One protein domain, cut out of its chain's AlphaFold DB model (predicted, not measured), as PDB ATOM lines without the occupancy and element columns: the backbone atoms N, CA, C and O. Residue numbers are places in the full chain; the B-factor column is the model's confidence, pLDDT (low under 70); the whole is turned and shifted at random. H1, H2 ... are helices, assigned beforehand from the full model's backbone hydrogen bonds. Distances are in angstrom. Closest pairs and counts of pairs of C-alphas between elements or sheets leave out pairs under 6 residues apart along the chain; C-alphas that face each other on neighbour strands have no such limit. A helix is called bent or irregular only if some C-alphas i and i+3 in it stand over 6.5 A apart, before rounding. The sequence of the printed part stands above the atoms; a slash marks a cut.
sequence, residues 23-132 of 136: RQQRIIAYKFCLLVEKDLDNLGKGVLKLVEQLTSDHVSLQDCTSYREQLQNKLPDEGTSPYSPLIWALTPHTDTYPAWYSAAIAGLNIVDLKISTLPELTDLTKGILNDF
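Overview. This is residues 23 to 132 of the 136 residues of an uncharacterized protein of Chitinophaga ginsengisoli (UniProt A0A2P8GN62). A small bundle of helices is built round the short helix H4 in the middle, with H1, H2 and H5 packed along it and the chain folding back after each helix. H3 packs on one side of this core and H6 on the opposite side, H6 slanting away from H5 after meeting it near one end. The printed part has 110 residues with six named helices, H1 to H6 in order along the chain, and no named strand; the class is all helix. It is compact, with a radius of gyration of the C-alphas of 12.9 A, and rounded, spanning 34 by 31 by 27 A.

Arrangement. H1, residues 23 to 39, touches H2, residues 42 to 56, at a shallow tilt of 19 degrees, opposite ways; the closest C-alphas, of Arg 23 and Thr 55, are 5.2 A apart. H2 and H3, residues 61 to 72, only just touch, with 3 pairs of C-alphas within 8 A; the closest, of Val 47 and Tyr 67, are 6.7 A apart. H4, residues 84 to 89, is the hub, touching H1, H2, H3 and H5, residues 99 to 112. Its closest C-alphas to H5 are those of Pro 85 and Ala 106, 4.1 A apart, at a shallow tilt of 18 degrees, opposite ways. H1 and H5 touch, running the same way at a shallow tilt of 22 degrees, with the C-alphas of Ala 29 and Ala 103 closest at 4.6 A. H5 and H6, residues 118 to 132, only just touch, with 3 pairs of C-alphas within 8 A, the closest being those of Val 111 and Leu 118, 6.6 A apart. H3 and H6 are apart. Every O i to N i+4 pair is within hydrogen-bond range in H3, H4, H5 and H6, against 8 of 13 in H1 and 9 of 11 in H2.

Along the chain. H1 begins at C-alpha 23, (195.555, 133.895, 144.339), and is 25.2 A long; it has a kink of 32 degrees near residue 33 and is irregular, with C-alphas 35 and 38 being 7.7 A apart. H2 is 22.0 A long, H3 16.7 A, H4 8.8 A and H5 19.9 A. H6, 21.3 A long, ends at C-alpha 132, (196.762, 140.189, 153.738).

Size, cuts and confidence. The two C-alphas farthest apart, those of Asp 77 and Asn 130, are 38.4 A apart. The printed part has no cut. The link from H3 to H4, with 11 residues, is long. The mean pLDDT of the printed part is 91.5, and residues 57 to 60 are under 70.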
ATOM      1  N   ARG A  23     196.116 132.557 144.550       92.81
ATOM      2  CA  ARG A  23     195.555 133.895 144.339       92.81
ATOM      3  C   ARG A  23     196.412 134.998 144.969       92.81
ATOM      4  O   ARG A  23     196.745 135.976 144.306       92.81
ATOM      5  N   GLN A  24     196.813 134.841 146.228       95.38
ATOM      6  CA  GLN A  24     197.667 135.812 146.925       95.38
ATOM      7  C   GLN A  24     199.081 135.887 146.330       95.38
ATOM      8  O   GLN A  24     199.642 136.976 146.216       95.38
ATOM      9  N   GLN A  25     199.643 134.757 145.893       96.56
ATOM     10  CA  GLN A  25     200.932 134.729 145.191       96.56
ATOM     11  C   GLN A  25     200.845 135.495 143.860       96.56
ATOM     12  O   GLN A  25     201.739 136.274 143.528       96.56
ATOM     13  N   ARG A  26     199.730 135.348 143.133       95.31
ATOM     14  CA  ARG A  26     199.455 136.095 141.899       95.31
ATOM     15  C   ARG A  26     199.251 137.590 142.141       95.31
ATOM     16  O   ARG A  26     199.698 138.383 141.319       95.31
ATOM     17  N   ILE A  27     198.668 137.996 143.273       96.44
ATOM     18  CA  ILE A  27     198.589 139.418 143.664       96.44
ATOM     19  C   ILE A  27     199.990 140.025 143.793       96.44
ATOM     20  O   ILE A  27     200.217 141.129 143.303       96.44
ATOM     21  N   ILE A  28     200.939 139.314 144.406       97.75
ATOM     22  CA  ILE A  28     202.324 139.799 144.528       97.75
ATOM     23  C   ILE A  28     202.954 139.975 143.138       97.75
ATOM     24  O   ILE A  28     203.479 141.046 142.838       97.75
ATOM     25  N   ALA A  29     202.829 138.976 142.257       97.56
ATOM     26  CA  ALA A  29     203.330 139.070 140.883       97.56
ATOM     27  C   ALA A  29     202.693 140.238 140.103       97.56
ATOM     28  O   ALA A  29     203.390 140.979 139.409       97.56
ATOM     29  N   TYR A  30     201.382 140.450 140.255       97.50
ATOM     30  CA  TYR A  30     200.673 141.585 139.667       97.50
ATOM     31  C   TYR A  30     201.227 142.927 140.162       97.50
ATOM     32  O   TYR A  30     201.502 143.815 139.358       97.50
ATOM     33  N   LYS A  31     201.463 143.069 141.474       98.12
ATOM     34  CA  LYS A  31     202.044 144.287 142.058       98.12
ATOM     35  C   LYS A  31     203.443 144.583 141.512       98.12
ATOM     36  O   LYS A  31     203.762 145.752 141.320       98.12
ATOM     37  N   PHE A  32     204.244 143.565 141.200       98.19
ATOM     38  CA  PHE A  32     205.509 143.762 140.484       98.19
ATOM     39  C   PHE A  32     205.295 144.203 139.034       98.19
ATOM     40  O   PHE A  32     205.975 145.114 138.573       98.19
ATOM     41  N   CYS A  33     204.321 143.626 138.327       97.88
ATOM     42  CA  CYS A  33     204.001 144.027 136.953       97.88
ATOM     43  C   CYS A  33     203.516 145.484 136.853       97.88
ATOM     44  O   CYS A  33     203.757 146.136 135.842       97.88
ATOM     45  N   LEU A  34     202.889 146.033 137.897       98.12
ATOM     46  CA  LEU A  34     202.534 147.457 137.931       98.12
ATOM     47  C   LEU A  34     203.761 148.382 137.877       98.12
ATOM     48  O   LEU A  34     203.655 149.507 137.396       98.12
ATOM     49  N   LEU A  35     204.936 147.920 138.318       97.88
ATOM     50  CA  LEU A  35     206.159 148.731 138.299       97.88
ATOM     51  C   LEU A  35     206.672 148.995 136.874       97.88
ATOM     52  O   LEU A  35     207.332 150.006 136.657       97.88
ATOM     53  N   VAL A  36     206.335 148.133 135.907       96.62
ATOM     54  CA  VAL A  36     206.690 148.295 134.482       96.62
ATOM     55  C   VAL A  36     205.577 148.925 133.645       96.62
ATOM     56  O   VAL A  36     205.773 149.137 132.455       96.62
ATOM     57  N   GLU A  37     204.406 149.235 134.215       96.62
ATOM     58  CA  GLU A  37     203.201 149.608 133.450       96.62
ATOM     59  C   GLU A  37     203.434 150.751 132.447       96.62
ATOM     60  O   GLU A  37     202.909 150.731 131.330       96.62
ATOM     61  N   LYS A  38     204.234 151.750 132.838       94.88
ATOM     62  CA  LYS A  38     204.529 152.927 132.009       94.88
ATOM     63  C   LYS A  38     205.328 152.589 130.751       94.88
ATOM     64  O   LYS A  38     205.204 153.309 129.763       94.88
ATOM     65  N   ASP A  39     206.076 151.491 130.785       94.38
ATOM     66  CA  ASP A  39     206.939 151.027 129.700       94.38
ATOM     67  C   ASP A  39     206.235 150.001 128.791       94.38
ATOM     68  O   ASP A  39     206.827 149.502 127.833       94.38
ATOM     69  N   LEU A  40     204.963 149.681 129.066       94.19
ATOM     70  CA  LEU A  40     204.183 148.720 128.289       94.19
ATOM     71  C   LEU A  40     203.460 149.370 127.104       94.19
ATOM     72  O   LEU A  40     202.762 150.384 127.238       94.19
ATOM     73  N   ASP A  41     203.547 148.712 125.945       93.94
ATOM     74  CA  ASP A  41     202.681 148.985 124.798       93.94
ATOM     75  C   ASP A  41     201.240 148.474 125.043       93.94
ATOM     76  O   ASP A  41     200.892 147.969 126.115       93.94
ATOM     77  N   ASN A  42     200.366 148.596 124.040       93.44
ATOM     78  CA  ASN A  42     198.979 148.134 124.152       93.44
ATOM     79  C   ASN A  42     198.860 146.623 124.416       93.44
ATOM     80  O   ASN A  42     197.937 146.207 125.114       93.44
ATOM     81  N   LEU A  43     199.781 145.812 123.883       91.94
ATOM     82  CA  LEU A  43     199.809 144.376 124.145       91.94
ATOM     83  C   LEU A  43     200.193 144.126 125.605       91.94
ATOM     84  O   LEU A  43     199.475 143.417 126.304       91.94
ATOM     85  N   GLY A  44     201.264 144.761 126.087       93.50
ATOM     86  CA  GLY A  44     201.695 144.657 127.480       93.50
ATOM     87  C   GLY A  44     200.606 145.092 128.465       93.50
ATOM     88  O   GLY A  44     200.349 144.391 129.438       93.50
ATOM     89  N   LYS A  45     199.890 146.186 128.181       94.81
ATOM     90  CA  LYS A  45     198.747 146.639 128.999       94.81
ATOM     91  C   LYS A  45     197.570 145.663 128.966       94.81
ATOM     92  O   LYS A  45     196.933 145.437 129.993       94.81
ATOM     93  N   GLY A  46     197.292 145.061 127.809       92.31
ATOM     94  CA  GLY A  46     196.302 143.989 127.689       92.31
ATOM     95  C   GLY A  46     196.659 142.786 128.564       92.31
ATOM     96  O   GLY A  46     195.812 142.277 129.296       92.31
ATOM     97  N   VAL A  47     197.934 142.395 128.565       92.94
ATOM     98  CA  VAL A  47     198.432 141.318 129.426       92.94
ATOM     99  C   VAL A  47     198.406 141.703 130.903       92.94
ATOM    100  O   VAL A  47     198.020 140.883 131.728       92.94
ATOM    101  N   LEU A  48     198.749 142.941 131.260       95.12
ATOM    102  CA  LEU A  48     198.679 143.413 132.643       95.12
ATOM    103  C   LEU A  48     197.261 143.275 133.212       95.12
ATOM    104  O   LEU A  48     197.091 142.812 134.338       95.12
ATOM    105  N   LYS A  49     196.244 143.594 132.405       92.50
ATOM    106  CA  LYS A  49     194.837 143.382 132.763       92.50
ATOM    107  C   LYS A  49     194.500 141.899 132.938       92.50
ATOM    108  O   LYS A  49     193.752 141.546 133.843       92.50
ATOM    109  N   LEU A  50     195.060 141.019 132.110       91.44
ATOM    110  CA  LEU A  50     194.889 139.572 132.270       91.44
ATOM    111  C   LEU A  50     195.521 139.069 133.578       91.44
ATOM    112  O   LEU A  50     194.911 138.287 134.305       91.44
ATOM    113  N   VAL A  51     196.719 139.560 133.911       92.88
ATOM    114  CA  VAL A  51     197.402 139.268 135.181       92.88
ATOM    115  C   VAL A  51     196.579 139.757 136.375       92.88
ATOM    116  O   VAL A  51     196.450 139.035 137.359       92.88
ATOM    117  N   GLU A  52     195.968 140.940 136.285       93.94
ATOM    118  CA  GLU A  52     195.034 141.438 137.300       93.94
ATOM    119  C   GLU A  52     193.834 140.499 137.467       93.94
ATOM    120  O   GLU A  52     193.481 140.126 138.585       93.94
ATOM    121  N   GLN A  53     193.223 140.048 136.371       91.00
ATOM    122  CA  GLN A  53     192.069 139.147 136.423       91.00
ATOM    123  C   GLN A  53     192.406 137.783 137.047       91.00
ATOM    124  O   GLN A  53     191.558 137.194 137.724       91.00
ATOM    125  N   LEU A  54     193.647 137.305 136.898       88.12
ATOM    126  CA  LEU A  54     194.131 136.098 137.577       88.12
ATOM    127  C   LEU A  54     194.164 136.240 139.107       88.12
ATOM    128  O   LEU A  54     194.210 135.237 139.813       88.12
ATOM    129  N   THR A  55     194.111 137.463 139.644       89.69
ATOM    130  CA  THR A  55     193.995 137.704 141.093       89.69
ATOM    131  C   THR A  55     192.568 137.557 141.625       89.69
ATOM    132  O   THR A  55     192.347 137.690 142.829       89.69
ATOM    133  N   SER A  56     191.592 137.308 140.747       83.75
ATOM    134  CA  SER A  56     190.160 137.240 141.067       83.75
ATOM    135  C   SER A  56     189.485 135.955 140.555       83.75
ATOM    136  O   SER A  56     188.266 135.921 140.455       83.75
ATOM    137  N   ASP A  57     190.259 134.910 140.233       67.56
ATOM    138  CA  ASP A  57     189.788 133.562 139.848       67.56
ATOM    139  C   ASP A  57     188.865 133.493 138.605       67.56
ATOM    140  O   ASP A  57     188.083 132.555 138.442       67.56
ATOM    141  N   HIS A  58     188.959 134.462 137.685       63.00
ATOM    142  CA  HIS A  58     188.034 134.603 136.546       63.00
ATOM    143  C   HIS A  58     188.676 134.488 135.151       63.00
ATOM    144  O   HIS A  58     188.162 135.063 134.191       63.00
ATOM    145  N   VAL A  59     189.779 133.747 134.992       65.56
ATOM    146  CA  VAL A  59     190.526 133.706 133.716       65.56
ATOM    147  C   VAL A  59     190.674 132.298 133.150       65.56
ATOM    148  O   VAL A  59     190.991 131.348 133.864       65.56
ATOM    149  N   SER A  60     190.498 132.182 131.832       69.25
ATOM    150  CA  SER A  60     190.797 130.973 131.066       69.25
ATOM    151  C   SER A  60     192.310 130.757 130.931       69.25
ATOM    152  O   SER A  60     193.034 131.624 130.443       69.25
ATOM    153  N   LEU A  61     192.795 129.560 131.279       71.12
ATOM    154  CA  LEU A  61     194.200 129.153 131.089       71.12
ATOM    155  C   LEU A  61     194.663 129.236 129.620       71.12
ATOM    156  O   LEU A  61     195.857 129.404 129.347       71.12
ATOM    157  N   GLN A  62     193.726 129.127 128.673       75.56
ATOM    158  CA  GLN A  62     194.008 129.221 127.242       75.56
ATOM    159  C   GLN A  62     194.460 130.634 126.846       75.56
ATOM    160  O   GLN A  62     195.417 130.778 126.081       75.56
ATOM    161  N   ASP A  63     193.846 131.666 127.431       76.88
ATOM    162  CA  ASP A  63     194.205 133.062 127.169       76.88
ATOM    163  C   ASP A  63     195.611 133.362 127.702       76.88
ATOM    164  O   ASP A  63     196.435 133.946 126.995       76.88
ATOM    165  N   CYS A  64     195.944 132.873 128.903       81.44
ATOM    166  CA  CYS A  64     197.279 133.033 129.492       81.44
ATOM    167  C   CYS A  64     198.383 132.446 128.607       81.44
ATOM    168  O   CYS A  64     199.444 133.051 128.457       81.44
ATOM    169  N   THR A  65     198.135 131.282 128.002       83.50
ATOM    170  CA  THR A  65     199.123 130.612 127.144       83.50
ATOM    171  C   THR A  65     199.363 131.410 125.864       83.50
ATOM    172  O   THR A  65     200.511 131.721 125.550       83.50
ATOM    173  N   SER A  66     198.290 131.824 125.180       85.25
ATOM    174  CA  SER A  66     198.394 132.592 123.933       85.25
ATOM    175  C   SER A  66     199.100 133.936 124.131       85.25
ATOM    176  O   SER A  66     199.978 134.301 123.348       85.25
ATOM    177  N   TYR A  67     198.764 134.676 125.192       85.38
ATOM    178  CA  TYR A  67     199.431 135.947 125.476       85.38
ATOM    179  C   TYR A  67     200.900 135.762 125.847       85.38
ATOM    180  O   TYR A  67     201.740 136.560 125.430       85.38
ATOM    181  N   ARG A  68     201.238 134.701 126.588       86.81
ATOM    182  CA  ARG A  68     202.629 134.416 126.942       86.81
ATOM    183  C   ARG A  68     203.483 134.150 125.703       86.81
ATOM    184  O   ARG A  68     204.564 134.718 125.607       86.81
ATOM    185  N   GLU A  69     202.985 133.370 124.745       87.19
ATOM    186  CA  GLU A  69     203.671 133.120 123.467       87.19
ATOM    187  C   GLU A  69     203.872 134.414 122.664       87.19
ATOM    188  O   GLU A  69     204.962 134.679 122.157       87.19
ATOM    189  N   GLN A  70     202.846 135.270 122.596       88.56
ATOM    190  CA  GLN A  70     202.949 136.570 121.924       88.56
ATOM    191  C   GLN A  70     204.009 137.475 122.561       88.56
ATOM    192  O   GLN A  70     204.763 138.129 121.842       88.56
ATOM    193  N   LEU A  71     204.081 137.515 123.897       88.56
ATOM    194  CA  LEU A  71     205.107 138.279 124.605       88.56
ATOM    195  C   LEU A  71     206.505 137.683 124.411       88.56
ATOM    196  O   LEU A  71     207.452 138.436 124.201       88.56
ATOM    197  N   GLN A  72     206.636 136.354 124.439       87.50
ATOM    198  CA  GLN A  72     207.906 135.657 124.215       87.50
ATOM    199  C   GLN A  72     208.491 135.967 122.833       87.50
ATOM    200  O   GLN A  72     209.678 136.250 122.735       87.50
ATOM    201  N   ASN A  73     207.656 136.029 121.793       87.25
ATOM    202  CA  ASN A  73     208.077 136.412 120.439       87.25
ATOM    203  C   ASN A  73     208.542 137.874 120.316       87.25
ATOM    204  O   ASN A  73     209.111 138.252 119.295       87.25
ATOM    205  N   LYS A  74     208.262 138.711 121.321       85.25
ATOM    206  CA  LYS A  74     208.706 140.108 121.388       85.25
ATOM    207  C   LYS A  74     209.903 140.318 122.320       85.25
ATOM    208  O   LYS A  74     210.341 141.460 122.466       85.25
ATOM    209  N   LEU A  75     210.397 139.270 122.984       84.50
ATOM    210  CA  LEU A  75     211.601 139.389 123.798       84.50
ATOM    211  C   LEU A  75     212.819 139.634 122.894       84.50
ATOM    212  O   LEU A  75     212.883 139.068 121.803       84.50
ATOM    213  N   PRO A  76     213.776 140.472 123.321       81.56
ATOM    214  CA  PRO A  76     215.056 140.570 122.634       81.56
ATOM    215  C   PRO A  76     215.815 139.238 122.744       81.56
ATOM    216  O   PRO A  76     215.653 138.515 123.728       81.56
ATOM    217  N   ASP A  77     216.676 138.945 121.764       73.19
ATOM    218  CA  ASP A  77     217.540 137.750 121.782       73.19
ATOM    219  C   ASP A  77     218.453 137.718 123.022       73.19
ATOM    220  O   ASP A  77     218.799 136.651 123.528       73.19
ATOM    221  N   GLU A  78     218.810 138.899 123.539       70.56
ATOM    222  CA  GLU A  78     219.594 139.071 124.755       70.56
ATOM    223  C   GLU A  78     218.939 140.094 125.696       70.56
ATOM    224  O   GLU A  78     218.617 141.218 125.307       70.56
ATOM    225  N   GLY A  79     218.794 139.713 126.968       71.12
ATOM    226  CA  GLY A  79     218.388 140.606 128.054       71.12
ATOM    227  C   GLY A  79     216.919 140.519 128.480       71.12
ATOM    228  O   GLY A  79     216.109 139.758 127.952       71.12
ATOM    229  N   THR A  80     216.592 141.313 129.497       84.06
ATOM    230  CA  THR A  80     215.253 141.413 130.094       84.06
ATOM    231  C   THR A  80     214.489 142.562 129.438       84.06
ATOM    232  O   THR A  80     215.059 143.617 129.167       84.06
ATOM    233  N   SER A  81     213.189 142.382 129.192       92.75
ATOM    234  CA  SER A  81     212.310 143.438 128.670       92.75
ATOM    235  C   SER A  81     211.185 143.745 129.661       92.75
ATOM    236  O   SER A  81     210.913 142.921 130.540       92.75
ATOM    237  N   PRO A  82     210.459 144.866 129.496       94.06
ATOM    238  CA  PRO A  82     209.261 145.143 130.284       94.06
ATOM    239  C   PRO A  82     208.216 144.017 130.255       94.06
ATOM    240  O   PRO A  82     207.422 143.925 131.181       94.06
ATOM    241  N   TYR A  83     208.232 143.122 129.255       94.81
ATOM    242  CA  TYR A  83     207.339 141.958 129.186       94.81
ATOM    243  C   TYR A  83     207.771 140.774 130.050       94.81
ATOM    244  O   TYR A  83     206.931 139.946 130.400       94.81
ATOM    245  N   SER A  84     209.050 140.677 130.413       94.75
ATOM    246  CA  SER A  84     209.592 139.569 131.205       94.75
ATOM    247  C   SER A  84     208.831 139.328 132.520       94.75
ATOM    248  O   SER A  84     208.383 138.196 132.724       94.75
ATOM    249  N   PRO A  85     208.563 140.335 133.380       96.31
ATOM    250  CA  PRO A  85     207.757 140.113 134.584       96.31
ATOM    251  C   PRO A  85     206.320 139.653 134.278       96.31
ATOM    252  O   PRO A  85     205.791 138.815 135.007       96.31
ATOM    253  N   LEU A  86     205.703 140.118 133.182       96.12
ATOM    254  CA  LEU A  86     204.353 139.687 132.790       96.12
ATOM    255  C   LEU A  86     204.321 138.223 132.339       96.12
ATOM    256  O   LEU A  86     203.388 137.501 132.678       96.12
ATOM    257  N   ILE A  87     205.347 137.764 131.617       94.81
ATOM    258  CA  ILE A  87     205.490 136.360 131.202       94.81
ATOM    259  C   ILE A  87     205.528 135.442 132.430       94.81
ATOM    260  O   ILE A  87     204.846 134.412 132.465       94.81
ATOM    261  N   TRP A  88     206.284 135.826 133.459       95.69
ATOM    262  CA  TRP A  88     206.350 135.072 134.708       95.69
ATOM    263  C   TRP A  88     205.054 135.153 135.513       95.69
ATOM    264  O   TRP A  88     204.603 134.130 136.022       95.69
ATOM    265  N   ALA A  89     204.392 136.309 135.557       95.12
ATOM    266  CA  ALA A  89     203.096 136.446 136.222       95.12
ATOM    267  C   ALA A  89     201.974 135.624 135.549       95.12
ATOM    268  O   ALA A  89     201.099 135.091 136.236       95.12
ATOM    269  N   LEU A  90     202.026 135.462 134.221       92.94
ATOM    270  CA  LEU A  90     201.127 134.589 133.456       92.94
ATOM    271  C   LEU A  90     201.468 133.098 133.564       92.94
ATOM    272  O   LEU A  90     200.703 132.263 133.076       92.94
ATOM    273  N   THR A  91     202.609 132.733 134.154       91.81
ATOM    274  CA  THR A  91     203.030 131.332 134.181       91.81
ATOM    275  C   THR A  91     202.030 130.499 135.004       91.81
ATOM    276  O   THR A  91     201.671 130.883 136.125       91.81
ATOM    277  N   PRO A  92     201.511 129.384 134.448       89.06
ATOM    278  CA  PRO A  92     200.598 128.506 135.168       89.06
ATOM    279  C   PRO A  92     201.262 127.915 136.409       89.06
ATOM    280  O   PRO A  92     202.450 127.592 136.385       89.06
ATOM    281  N   HIS A  93     200.480 127.736 137.473       90.00
ATOM    282  CA  HIS A  93     200.949 127.034 138.659       90.00
ATOM    283  C   HIS A  93     201.189 125.561 138.305       90.00
ATOM    284  O   HIS A  93     200.260 124.854 137.920       90.00
ATOM    285  N   THR A  94     202.436 125.109 138.413       91.12
ATOM    286  CA  THR A  94     202.842 123.712 138.178       91.12
ATOM    287  C   THR A  94     203.823 123.270 139.263       91.12
ATOM    288  O   THR A  94     204.393 124.112 139.955       91.12
ATOM    289  N   ASP A  95     204.095 121.968 139.376       90.25
ATOM    290  CA  ASP A  95     205.096 121.457 140.326       90.25
ATOM    291  C   ASP A  95     206.507 122.009 140.052       90.25
ATOM    292  O   ASP A  95     207.281 122.245 140.980       90.25
ATOM    293  N   THR A  96     206.848 122.239 138.779       92.44
ATOM    294  CA  THR A  96     208.148 122.799 138.367       92.44
ATOM    295  C   THR A  96     208.210 124.313 138.552       92.44
ATOM    296  O   THR A  96     209.246 124.849 138.937       92.44
ATOM    297  N   TYR A  97     207.098 125.002 138.296       92.75
ATOM    298  CA  TYR A  97     206.968 126.451 138.420       92.75
ATOM    299  C   TYR A  97     205.760 126.778 139.297       92.75
ATOM    300  O   TYR A  97     204.694 127.142 138.788       92.75
ATOM    301  N   PRO A  98     205.884 126.606 140.623       95.88
ATOM    302  CA  PRO A  98     204.815 126.984 141.528       95.88
ATOM    303  C   PRO A  98     204.674 128.510 141.531       95.88
ATOM    304  O   PRO A  98     205.660 129.237 141.412       95.88
ATOM    305  N   ALA A  99     203.449 129.008 141.697       95.88
ATOM    306  CA  ALA A  99     203.146 130.436 141.533       95.88
ATOM    307  C   ALA A  99     204.000 131.368 142.423       95.88
ATOM    308  O   ALA A  99     204.401 132.434 141.961       95.88
ATOM    309  N   TRP A 100     204.365 130.962 143.646       97.75
ATOM    310  CA  TRP A 100     205.298 131.723 144.493       97.75
ATOM    311  C   TRP A 100     206.684 131.882 143.850       97.75
ATOM    312  O   TRP A 100     207.283 132.949 143.948       97.75
ATOM    313  N   TYR A 101     207.190 130.842 143.183       98.06
ATOM    314  CA  TYR A 101     208.497 130.857 142.532       98.06
ATOM    315  C   TYR A 101     208.445 131.733 141.284       98.06
ATOM    316  O   TYR A 101     209.291 132.604 141.108       98.06
ATOM    317  N   SER A 102     207.401 131.588 140.463       97.19
ATOM    318  CA  SER A 102     207.181 132.465 139.308       97.19
ATOM    319  C   SER A 102     207.044 133.935 139.716       97.19
ATOM    320  O   SER A 102     207.622 134.801 139.064       97.19
ATOM    321  N   ALA A 103     206.360 134.233 140.825       97.88
ATOM    322  CA  ALA A 103     206.290 135.585 141.381       97.88
ATOM    323  C   ALA A 103     207.672 136.104 141.819       97.88
ATOM    324  O   ALA A 103     208.003 137.260 141.551       97.88
ATOM    325  N   ALA A 104     208.503 135.252 142.431       98.06
ATOM    326  CA  ALA A 104     209.870 135.608 142.799       98.06
ATOM    327  C   ALA A 104     210.711 135.968 141.562       98.06
ATOM    328  O   ALA A 104     211.397 136.991 141.568       98.06
ATOM    329  N   ILE A 105     210.623 135.180 140.484       97.69
ATOM    330  CA  ILE A 105     211.341 135.474 139.235       97.69
ATOM    331  C   ILE A 105     210.817 136.753 138.569       97.69
ATOM    332  O   ILE A 105     211.623 137.558 138.105       97.69
ATOM    333  N   ALA A 106     209.502 136.996 138.585       97.38
ATOM    334  CA  ALA A 106     208.940 138.247 138.076       97.38
ATOM    335  C   ALA A 106     209.579 139.466 138.761       97.38
ATOM    336  O   ALA A 106     209.960 140.417 138.082       97.38
ATOM    337  N   GLY A 107     209.772 139.418 140.085       97.31
ATOM    338  CA  GLY A 107     210.477 140.475 140.810       97.31
ATOM    339  C   GLY A 107     211.961 140.583 140.439       97.31
ATOM    340  O   GLY A 107     212.454 141.693 140.266       97.31
ATOM    341  N   LEU A 108     212.669 139.470 140.209       96.88
ATOM    342  CA  LEU A 108     214.055 139.529 139.718       96.88
ATOM    343  C   LEU A 108     214.156 140.245 138.366       96.88
ATOM    344  O   LEU A 108     215.060 141.053 138.178       96.88
ATOM    345  N   ASN A 109     213.185 140.057 137.470       96.56
ATOM    346  CA  ASN A 109     213.171 140.799 136.211       96.56
ATOM    347  C   ASN A 109     212.973 142.307 136.398       96.56
ATOM    348  O   ASN A 109     213.516 143.079 135.616       96.56
ATOM    349  N   ILE A 110     212.259 142.750 137.438       97.38
ATOM    350  CA  ILE A 110     212.183 144.180 137.780       97.38
ATOM    351  C   ILE A 110     213.568 144.724 138.170       97.38
ATOM    352  O   ILE A 110     213.914 145.850 137.803       97.38
ATOM    353  N   VAL A 111     214.377 143.920 138.869       95.94
ATOM    354  CA  VAL A 111     215.760 144.278 139.226       95.94
ATOM    355  C   VAL A 111     216.660 144.307 137.996       95.94
ATOM    356  O   VAL A 111     217.406 145.269 137.818       95.94
ATOM    357  N   ASP A 112     216.552 143.316 137.110       94.62
ATOM    358  CA  ASP A 112     217.325 143.270 135.860       94.62
ATOM    359  C   ASP A 112     217.035 144.484 134.962       94.62
ATOM    360  O   ASP A 112     217.932 145.020 134.310       94.62
ATOM    361  N   LEU A 113     215.783 144.960 134.971       94.81
ATOM    362  CA  LEU A 113     215.347 146.177 134.281       94.81
ATOM    363  C   LEU A 113     215.790 147.471 134.978       94.81
ATOM    364  O   LEU A 113     215.566 148.555 134.441       94.81
ATOM    365  N   LYS A 114     216.420 147.382 136.155       95.50
ATOM    366  CA  LYS A 114     216.848 148.519 136.989       95.50
ATOM    367  C   LYS A 114     215.696 149.437 137.417       95.50
ATOM    368  O   LYS A 114     215.912 150.619 137.671       95.50
ATOM    369  N   ILE A 115     214.480 148.898 137.506       96.50
ATOM    370  CA  ILE A 115     213.283 149.637 137.939       96.50
ATOM    371  C   ILE A 115     213.208 149.714 139.465       96.50
ATOM    372  O   ILE A 115     212.709 150.690 140.017       96.50
ATOM    373  N   SER A 116     213.706 148.682 140.141       96.81
ATOM    374  CA  SER A 116     213.744 148.581 141.597       96.81
ATOM    375  C   SER A 116     214.984 147.804 142.020       96.81
ATOM    376  O   SER A 116     215.571 147.055 141.240       96.81
ATOM    377  N   THR A 117     215.364 147.940 143.280       97.06
ATOM    378  CA  THR A 117     216.393 147.117 143.920       97.06
ATOM    379  C   THR A 117     215.780 145.920 144.655       97.06
ATOM    380  O   THR A 117     214.589 145.909 144.976       97.06
ATOM    381  N   LEU A 118     216.598 144.903 144.962       96.06
ATOM    382  CA  LEU A 118     216.169 143.755 145.774       96.06
ATOM    383  C   LEU A 118     215.623 144.166 147.155       96.06
ATOM    384  O   LEU A 118     214.567 143.649 147.528       96.06
ATOM    385  N   PRO A 119     216.263 145.083 147.917       97.00
ATOM    386  CA  PRO A 119     215.698 145.572 149.175       97.00
ATOM    387  C   PRO A 119     214.315 146.211 149.013       97.00
ATOM    388  O   PRO A 119     213.401 145.862 149.756       97.00
ATOM    389  N   GLU A 120     214.123 147.069 148.008       97.69
ATOM    390  CA  GLU A 120     212.836 147.733 147.761       97.69
ATOM    391  C   GLU A 120     211.728 146.732 147.414       97.69
ATOM    392  O   GLU A 120     210.627 146.821 147.958       97.69
ATOM    393  N   LEU A 121     212.014 145.725 146.579       97.50
ATOM    394  CA  LEU A 121     211.045 144.662 146.279       97.50
ATOM    395  C   LEU A 121     210.748 143.785 147.494       97.50
ATOM    396  O   LEU A 121     209.612 143.348 147.692       97.50
ATOM    397  N   THR A 122     211.761 143.528 148.318       97.06
ATOM    398  CA  THR A 122     211.616 142.786 149.573       97.06
ATOM    399  C   THR A 122     210.674 143.531 150.521       97.06
ATOM    400  O   THR A 122     209.770 142.924 151.097       97.06
ATOM    401  N   ASP A 123     210.834 144.847 150.656       97.06
ATOM    402  CA  ASP A 123     209.981 145.674 151.511       97.06
ATOM    403  C   ASP A 123     208.575 145.866 150.933       97.06
ATOM    404  O   ASP A 123     207.599 145.759 151.678       97.06
ATOM    405  N   LEU A 124     208.440 146.019 149.611       97.62
ATOM    406  CA  LEU A 124     207.143 145.991 148.928       97.62
ATOM    407  C   LEU A 124     206.400 144.680 149.213       97.62
ATOM    408  O   LEU A 124     205.220 144.696 149.560       97.62
ATOM    409  N   THR A 125     207.098 143.545 149.127       97.62
ATOM    410  CA  THR A 125     206.517 142.226 149.414       97.62
ATOM    411  C   THR A 125     206.030 142.145 150.859       97.62
ATOM    412  O   THR A 125     204.909 141.704 151.098       97.62
ATOM    413  N   LYS A 126     206.815 142.626 151.832       96.31
ATOM    414  CA  LYS A 126     206.376 142.702 153.238       96.31
ATOM    415  C   LYS A 126     205.144 143.590 153.414       96.31
ATOM    416  O   LYS A 126     204.254 143.220 154.171       96.31
ATOM    417  N   GLY A 127     205.082 144.727 152.719       96.62
ATOM    418  CA  GLY A 127     203.912 145.608 152.723       96.62
ATOM    419  C   GLY A 127     202.651 144.876 152.266       96.62
ATOM    420  O   GLY A 127     201.666 144.840 152.994       96.62
ATOM    421  N   ILE A 128     202.728 144.187 151.124       95.56
ATOM    422  CA  ILE A 128     201.617 143.384 150.587       95.56
ATOM    423  C   ILE A 128     201.211 142.269 151.564       95.56
ATOM    424  O   ILE A 128     200.026 142.026 151.779       95.56
ATOM    425  N   LEU A 129     202.187 141.588 152.176       94.69
ATOM    426  CA  LEU A 129     201.920 140.547 153.171       94.69
ATOM    427  C   LEU A 129     201.161 141.104 154.380       94.69
ATOM    428  O   LEU A 129     200.210 140.474 154.837       94.69
ATOM    429  N   ASN A 130     201.542 142.280 154.883       93.12
ATOM    430  CA  ASN A 130     200.847 142.925 155.998       93.12
ATOM    431  C   ASN A 130     199.383 143.233 155.653       93.12
ATOM    432  O   ASN A 130     198.512 143.005 156.492       93.12
ATOM    433  N   ASP A 131     199.101 143.663 154.420       90.19
ATOM    434  CA  ASP A 131     197.731 143.913 153.957       90.19
ATOM    435  C   ASP A 131     196.882 142.631 153.964       90.19
ATOM    436  O   ASP A 131     195.699 142.670 154.296       90.19
ATOM    437  N   PHE A 132     197.473 141.471 153.658       89.62
ATOM    438  CA  PHE A 132     196.762 140.189 153.738       89.62
ATOM    439  C   PHE A 132     196.393 139.799 155.168       89.62
ATOM    440  O   PHE A 132     195.319 139.241 155.384       89.62
TER     441      PHE A 132